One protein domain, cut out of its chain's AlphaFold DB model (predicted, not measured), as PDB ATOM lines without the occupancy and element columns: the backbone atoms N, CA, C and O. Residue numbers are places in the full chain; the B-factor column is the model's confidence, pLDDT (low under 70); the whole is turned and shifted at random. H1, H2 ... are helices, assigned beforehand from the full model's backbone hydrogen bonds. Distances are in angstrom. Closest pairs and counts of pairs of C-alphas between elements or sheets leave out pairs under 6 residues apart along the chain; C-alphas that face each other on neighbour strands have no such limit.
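What this domain is: This is residues 67 to 122 of the 159 residues of the protein "YrdC-like domain-containing protein" of Planctomycetes bacterium (UniProt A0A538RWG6). Three short helices are strung along an elongated body with few contacts between them: H2, the longest, at one end, H1 in the middle stretch, and H3 farther along toward the tail of residues 112 to 122, which makes the other end. From the end of H2, the unnamed stretch 94 to 105 runs back along the body to H3, passing on the side away from H1. The printed part has 56 residues with three named helices, in the order H1, H2, H3, and no named strand; the class is all helix, though under half of the residues, 23 of 56, are in named elements. The whole is only just compact, close to loose, with a radius of gyration of the C-alphas of 11.7 A, and its C-alphas span 35 by 20 by 16 A.

How they stand to each other: H2, residues 84 to 93, is close to but not clearly touching H1, residues 72 to 78. Their closest C-alphas, those of Val 72 and Ala 90, are 6.4 A apart. The two run opposite ways at a steep tilt of 44 degrees, and their centres are 11.7 A apart. On from H1, H3, residues 106 to 111, is also close but not clearly touching it. The closest C-alphas there, those of Trp 78 and Ala 109, are 4.9 A apart. H1 and H3 run the same way at a steep tilt of 66 degrees, with their centres 12.5 A apart. H2 and H3 are apart, although they follow each other in the chain. In H1, H2 and H3, every O i to N i+4 pair is within hydrogen-bond range.

Where its parts are: H2 runs from Arg 84, C-alpha at (113.275, 146.237, 99.635), to Cys 93, C-alpha at (112.536, 160.427, 99.136), 14.2 A from first to last C-alpha. H1, from Val 72 to Trp 78, measures 9.9 A in the same way and begins with its C-alpha at (120.501, 156.370, 103.787). H3, from Ile 106 to Ala 111, measures 8.6 A and ends with its C-alpha at (119.617, 148.568, 121.267).

The domain as a whole: The C-alphas farthest apart are those of Arg 92 and Gly 122, at 35.2 A, while the C-alphas of the first and last printed residues, Leu 67 and Gly 122, are 18.2 A apart. The printed part has no cut. The link from H1 to H2, with 5 residues between them, is tight. The link from H2 to H3, residues 94 to 105, is long, and its C-alphas lie 7 to 15 A from the mean of the C-alphas. The mean pLDDT of the printed part is 86.1, and it falls under 70 at residue 105 and at residues 120 to 122.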
ATOM      1  N   LEU A  67     113.995 159.923 114.818       90.75
ATOM      2  CA  LEU A  67     115.447 159.911 114.691       90.75
ATOM      3  C   LEU A  67     115.837 160.519 113.337       90.75
ATOM      4  O   LEU A  67     115.403 160.034 112.292       90.75
ATOM      5  N   ALA A  68     116.616 161.597 113.363       91.69
ATOM      6  CA  ALA A  68     117.176 162.213 112.166       91.69
ATOM      7  C   ALA A  68     118.564 161.621 111.902       91.69
ATOM      8  O   ALA A  68     119.414 161.650 112.787       91.69
ATOM      9  N   LEU A  69     118.777 161.094 110.696       91.19
ATOM     10  CA  LEU A  69     120.028 160.464 110.271       91.19
ATOM     11  C   LEU A  69     120.615 161.241 109.092       91.19
ATOM     12  O   LEU A  69     119.874 161.781 108.268       91.19
ATOM     13  N   ALA A  70     121.939 161.288 108.999       90.38
ATOM     14  CA  ALA A  70     122.663 162.058 107.994       90.38
ATOM     15  C   ALA A  70     122.585 161.431 106.596       90.38
ATOM     16  O   ALA A  70     122.765 162.123 105.594       90.38
ATOM     17  N   SER A  71     122.337 160.119 106.499       91.25
ATOM     18  CA  SER A  71     122.283 159.437 105.205       91.25
ATOM     19  C   SER A  71     121.446 158.159 105.202       91.25
ATOM     20  O   SER A  71     121.177 157.542 106.231       91.25
ATOM     21  N   VAL A  72     121.097 157.700 103.994       92.31
ATOM     22  CA  VAL A  72     120.501 156.370 103.787       92.31
ATOM     23  C   VAL A  72     121.460 155.262 104.232       92.31
ATOM     24  O   VAL A  72     121.008 154.242 104.738       92.31
ATOM     25  N   ALA A  73     122.773 155.442 104.052       93.06
ATOM     26  CA  ALA A  73     123.768 154.457 104.473       93.06
ATOM     27  C   ALA A  73     123.771 154.286 105.998       93.06
ATOM     28  O   ALA A  73     123.735 153.162 106.487       93.06
ATOM     29  N   GLU A  74     123.710 155.397 106.733       92.00
ATOM     30  CA  GLU A  74     123.550 155.381 108.186       92.00
ATOM     31  C   GLU A  74     122.228 154.714 108.586       92.00
ATOM     32  O   GLU A  74     122.226 153.811 109.415       92.00
ATOM     33  N   ALA A  75     121.115 155.056 107.932       90.81
ATOM     34  CA  ALA A  75     119.832 154.400 108.190       90.81
ATOM     35  C   ALA A  75     119.879 152.876 108.001       90.81
ATOM     36  O   ALA A  75     119.233 152.151 108.750       90.81
ATOM     37  N   LEU A  76     120.651 152.377 107.033       90.50
ATOM     38  CA  LEU A  76     120.844 150.941 106.818       90.50
ATOM     39  C   LEU A  76     121.777 150.293 107.842       90.50
ATOM     40  O   LEU A  76     121.634 149.099 108.084       90.50
ATOM     41  N   ALA A  77     122.709 151.048 108.426       89.88
ATOM     42  CA  ALA A  77     123.535 150.568 109.528       89.88
ATOM     43  C   ALA A  77     122.700 150.378 110.804       89.88
ATOM     44  O   ALA A  77     122.886 149.394 111.508       89.88
ATOM     45  N   TRP A  78     121.739 151.275 111.056       87.56
ATOM     46  CA  TRP A  78     120.782 151.136 112.158       87.56
ATOM     47  C   TRP A  78     119.692 150.091 111.876       87.56
ATOM     48  O   TRP A  78     119.260 149.400 112.787       87.56
ATOM     49  N   LEU A  79     119.229 149.970 110.627       88.81
ATOM     50  CA  LEU A  79     118.141 149.068 110.221       88.81
ATOM     51  C   LEU A  79     118.593 148.133 109.082       88.81
ATOM     52  O   LEU A  79     118.144 148.285 107.934       88.81
ATOM     53  N   PRO A  80     119.449 147.132 109.362       87.12
ATOM     54  CA  PRO A  80     119.958 146.221 108.336       87.12
ATOM     55  C   PRO A  80     118.840 145.394 107.687       87.12
ATOM     56  O   PRO A  80     118.904 145.097 106.494       87.12
ATOM     57  N   GLN A  81     117.762 145.104 108.418       87.50
ATOM     58  CA  GLN A  81     116.611 144.347 107.915       87.50
ATOM     59  C   GLN A  81     115.588 145.201 107.144       87.50
ATOM     60  O   GLN A  81     114.496 144.736 106.821       87.50
ATOM     61  N   MET A  82     115.920 146.452 106.793       89.81
ATOM     62  CA  MET A  82     115.021 147.320 106.031       89.81
ATOM     63  C   MET A  82     114.557 146.646 104.730       89.81
ATOM     64  O   MET A  82     115.369 146.298 103.862       89.81
ATOM     65  N   SER A  83     113.236 146.526 104.568       91.12
ATOM     66  CA  SER A  83     112.607 145.871 103.417       91.12
ATOM     67  C   SER A  83     113.011 146.506 102.083       91.12
ATOM     68  O   SER A  83     113.316 147.699 101.996       91.12
ATOM     69  N   ARG A  84     112.948 145.737 100.986       92.62
ATOM     70  CA  ARG A  84     113.275 146.237  99.635       92.62
ATOM     71  C   ARG A  84     112.487 147.500  99.268       92.62
ATOM     72  O   ARG A  84     113.047 148.408  98.648       92.62
ATOM     73  N   LEU A  85     111.209 147.564  99.654       92.81
ATOM     74  CA  LEU A  85     110.368 148.744  99.453       92.81
ATOM     75  C   LEU A  85     110.855 149.922 100.305       92.81
ATOM     76  O   LEU A  85     111.043 151.008  99.759       92.81
ATOM     77  N   GLY A  86     111.134 149.698 101.594       92.94
ATOM     78  CA  GLY A  86     111.680 150.718 102.494       92.94
ATOM     79  C   GLY A  86     112.977 151.322 101.957       92.94
ATOM     80  O   GLY A  86     113.084 152.537 101.826       92.94
ATOM     81  N   ARG A  87     113.908 150.478 101.496       93.56
ATOM     82  CA  ARG A  87     115.173 150.920 100.884       93.56
ATOM     83  C   ARG A  87     114.960 151.750  99.620       93.56
ATOM     84  O   ARG A  87     115.689 152.709  99.373       93.56
ATOM     85  N   ARG A  88     113.985 151.373  98.784       95.19
ATOM     86  CA  ARG A  88     113.653 152.109  97.555       95.19
ATOM     87  C   ARG A  88     113.050 153.477  97.872       95.19
ATOM     88  O   ARG A  88     113.422 154.443  97.213       95.19
ATOM     89  N   LEU A  89     112.166 153.554  98.866       95.12
ATOM     90  CA  LEU A  89     111.582 154.813  99.330       95.12
ATOM     91  C   LEU A  89     112.644 155.712  99.962       95.12
ATOM     92  O   LEU A  89     112.749 156.864  99.562       95.12
ATOM     93  N   ALA A  90     113.492 155.177 100.846       94.38
ATOM     94  CA  ALA A  90     114.579 155.924 101.477       94.38
ATOM     95  C   ALA A  90     115.494 156.577 100.429       94.38
ATOM     96  O   ALA A  90     115.691 157.784 100.446       94.38
ATOM     97  N   ARG A  91     115.970 155.812  99.437       94.25
ATOM     98  CA  ARG A  91     116.831 156.349  98.366       94.25
ATOM     99  C   ARG A  91     116.164 157.394  97.473       94.25
ATOM    100  O   ARG A  91     116.869 158.161  96.830       94.25
ATOM    101  N   ARG A  92     114.835 157.362  97.336       95.00
ATOM    102  CA  ARG A  92     114.115 158.257  96.418       95.00
ATOM    103  C   ARG A  92     113.589 159.508  97.108       95.00
ATOM    104  O   ARG A  92     113.511 160.546  96.459       95.00
ATOM    105  N   CYS A  93     113.196 159.380  98.369       92.81
ATOM    106  CA  CYS A  93     112.536 160.427  99.136       92.81
ATOM    107  C   CYS A  93     113.483 161.147 100.101       92.81
ATOM    108  O   CYS A  93     113.111 162.211 100.588       92.81
ATOM    109  N   TRP A  94     114.663 160.587 100.394       93.31
ATOM    110  CA  TRP A  94     115.677 161.239 101.221       93.31
ATOM    111  C   TRP A  94     116.875 161.708 100.389       93.31
ATOM    112  O   TRP A  94     117.344 160.949  99.534       93.31
ATOM    113  N   PRO A  95     117.412 162.912 100.668       88.31
ATOM    114  CA  PRO A  95     116.907 163.916 101.624       88.31
ATOM    115  C   PRO A  95     115.596 164.588 101.154       88.31
ATOM    116  O   PRO A  95     115.424 164.839  99.963       88.31
ATOM    117  N   GLY A  96     114.671 164.854 102.086       84.62
ATOM    118  CA  GLY A  96     113.372 165.492 101.817       84.62
ATOM    119  C   GLY A  96     112.326 165.268 102.927       84.62
ATOM    120  O   GLY A  96     112.619 164.567 103.902       84.62
ATOM    121  N   PRO A  97     111.083 165.774 102.762       87.56
ATOM    122  CA  PRO A  97     110.055 165.874 103.814       87.56
ATOM    123  C   PRO A  97     109.327 164.547 104.076       87.56
ATOM    124  O   PRO A  97     108.111 164.498 104.267       87.56
ATOM    125  N   CYS A  98     110.047 163.431 104.016       90.56
ATOM    126  CA  CYS A  98     109.488 162.100 104.162       90.56
ATOM    127  C   CYS A  98     109.975 161.468 105.463       90.56
ATOM    128  O   CYS A  98     111.173 161.375 105.700       90.56
ATOM    129  N   THR A  99     109.052 160.955 106.270       91.25
ATOM    130  CA  THR A  99     109.379 160.109 107.422       91.25
ATOM    131  C   THR A  99     108.939 158.686 107.117       91.25
ATOM    132  O   THR A  99     107.776 158.455 106.783       91.25
ATOM    133  N   LEU A 100     109.856 157.728 107.242       91.69
ATOM    134  CA  LEU A 100     109.546 156.305 107.136       91.69
ATOM    135  C   LEU A 100     109.369 155.722 108.538       91.69
ATOM    136  O   LEU A 100     110.153 156.012 109.439       91.69
ATOM    137  N   VAL A 101     108.325 154.914 108.712       89.62
ATOM    138  CA  VAL A 101     108.022 154.210 109.963       89.62
ATOM    139  C   VAL A 101     108.198 152.720 109.715       89.62
ATOM    140  O   VAL A 101     107.677 152.193 108.731       89.62
ATOM    141  N   PHE A 102     108.927 152.059 110.607       84.50
ATOM    142  CA  PHE A 102     109.242 150.637 110.526       84.50
ATOM    143  C   PHE A 102     108.653 149.931 111.748       84.50
ATOM    144  O   PHE A 102     108.754 150.452 112.857       84.50
ATOM    145  N   GLY A 103     107.991 148.793 111.525       76.31
ATOM    146  CA  GLY A 103     107.433 147.959 112.594       76.31
ATOM    147  C   GLY A 103     108.293 146.742 112.940       76.31
ATOM    148  O   GLY A 103     108.206 146.254 114.054       76.31
ATOM    149  N   GLU A 104     109.128 146.276 112.010       70.12
ATOM    150  CA  GLU A 104     109.986 145.096 112.172       70.12
ATOM    151  C   GLU A 104     111.463 145.506 112.143       70.12
ATOM    152  O   GLU A 104     111.847 146.383 111.360       70.12
ATOM    153  N   GLY A 105     112.293 144.854 112.966       69.06
ATOM    154  CA  GLY A 105     113.747 145.052 112.991       69.06
ATOM    155  C   GLY A 105     114.188 146.358 113.655       69.06
ATOM    156  O   GLY A 105     115.330 146.777 113.478       69.06
ATOM    157  N   ILE A 106     113.288 147.015 114.392       79.88
ATOM    158  CA  ILE A 106     113.584 148.251 115.121       79.88
ATOM    159  C   ILE A 106     114.263 147.968 116.462       79.88
ATOM    160  O   ILE A 106     114.961 148.828 116.975       79.88
ATOM    161  N   GLU A 107     114.113 146.770 117.017       80.12
ATOM    162  CA  GLU A 107     114.680 146.366 118.305       80.12
ATOM    163  C   GLU A 107     116.206 146.483 118.309       80.12
ATOM    164  O   GLU A 107     116.787 147.044 119.235       80.12
ATOM    165  N   GLU A 108     116.848 146.020 117.236       78.69
ATOM    166  CA  GLU A 108     118.299 146.091 117.063       78.69
ATOM    167  C   GLU A 108     118.771 147.541 116.884       78.69
ATOM    168  O   GLU A 108     119.766 147.952 117.479       78.69
ATOM    169  N   ALA A 109     117.993 148.359 116.166       80.00
ATOM    170  CA  ALA A 109     118.238 149.795 116.083       80.00
ATOM    171  C   ALA A 109     118.115 150.460 117.465       80.00
ATOM    172  O   ALA A 109     118.946 151.273 117.846       80.00
ATOM    173  N   LEU A 110     117.094 150.113 118.250       82.12
ATOM    174  CA  LEU A 110     116.874 150.679 119.581       82.12
ATOM    175  C   LEU A 110     117.942 150.240 120.584       82.12
ATOM    176  O   LEU A 110     118.256 151.012 121.487       82.12
ATOM    177  N   ALA A 111     118.533 149.054 120.417       84.50
ATOM    178  CA  ALA A 111     119.617 148.568 121.267       84.50
ATOM    179  C   ALA A 111     120.848 149.495 121.242       84.50
ATOM    180  O   ALA A 111     121.538 149.622 122.252       84.50
ATOM    181  N   GLY A 112     121.086 150.197 120.128       85.56
ATOM    182  CA  GLY A 112     122.148 151.202 120.002       85.56
ATOM    183  C   GLY A 112     121.860 152.545 120.691       85.56
ATOM    184  O   GLY A 112     122.712 153.435 120.662       85.56
ATOM    185  N   LEU A 113     120.671 152.717 121.282       89.62
ATOM    186  CA  LEU A 113     120.282 153.912 122.033       89.62
ATOM    187  C   LEU A 113     120.313 153.656 123.547       89.62
ATOM    188  O   LEU A 113     120.036 152.527 123.970       89.62
ATOM    189  N   PRO A 114     120.560 154.693 124.367       90.56
ATOM    190  CA  PRO A 114     120.409 154.610 125.817       90.56
ATOM    191  C   PRO A 114     118.981 154.218 126.215       90.56
ATOM    192  O   PRO A 114     118.021 154.572 125.521       90.56
ATOM    193  N   GLU A 115     118.822 153.502 127.328       86.62
ATOM    194  CA  GLU A 115     117.525 152.965 127.756       86.62
ATOM    195  C   GLU A 115     116.474 154.063 127.936       86.62
ATOM    196  O   GLU A 115     115.374 153.922 127.405       86.62
ATOM    197  N   GLY A 116     116.818 155.198 128.552       85.75
ATOM    198  CA  GLY A 116     115.883 156.312 128.762       85.75
ATOM    199  C   GLY A 116     115.371 156.966 127.468       85.75
ATOM    200  O   GLY A 116     114.331 157.638 127.456       85.75
ATOM    201  N   VAL A 117     116.058 156.751 126.341       87.81
ATOM    202  CA  VAL A 117     115.668 157.275 125.021       87.81
ATOM    203  C   VAL A 117     114.674 156.355 124.311       87.81
ATOM    204  O   VAL A 117     113.836 156.839 123.538       87.81
ATOM    205  N   ARG A 118     114.740 155.045 124.575       85.00
ATOM    206  CA  ARG A 118     113.949 154.028 123.874       85.00
ATOM    207  C   ARG A 118     112.444 154.213 124.128       85.00
ATOM    208  O   ARG A 118     112.038 154.599 125.224       85.00
ATOM    209  N   PRO A 119     111.578 153.920 123.140       72.50
ATOM    210  CA  PRO A 119     110.134 153.867 123.357       72.50
ATOM    211  C   PRO A 119     109.781 152.897 124.498       72.50
ATOM    212  O   PRO A 119     110.408 151.849 124.641       72.50
ATOM    213  N   GLY A 120     108.785 153.242 125.315       62.88
ATOM    214  CA  GLY A 120     108.284 152.378 126.394       62.88
ATOM    215  C   GLY A 120     109.120 152.359 127.681       62.88
ATOM    216  O   GLY A 120     108.581 152.029 128.733       62.88
ATOM    217  N   HIS A 121     110.387 152.781 127.646       53.62
ATOM    218  CA  HIS A 121     111.213 152.923 128.846       53.62
ATOM    219  C   HIS A 121     110.818 154.238 129.540       53.62
ATOM    220  O   HIS A 121     111.271 155.318 129.169       53.62
ATOM    221  N   GLY A 122     109.852 154.140 130.460       42.97
ATOM    222  CA  GLY A 122     109.222 155.269 131.159       42.97
ATOM    223  C   GLY A 122     107.738 155.494 130.842       42.97
ATOM    224  O   GLY A 122     107.152 156.426 131.375       42.97
TER     225      GLY A 122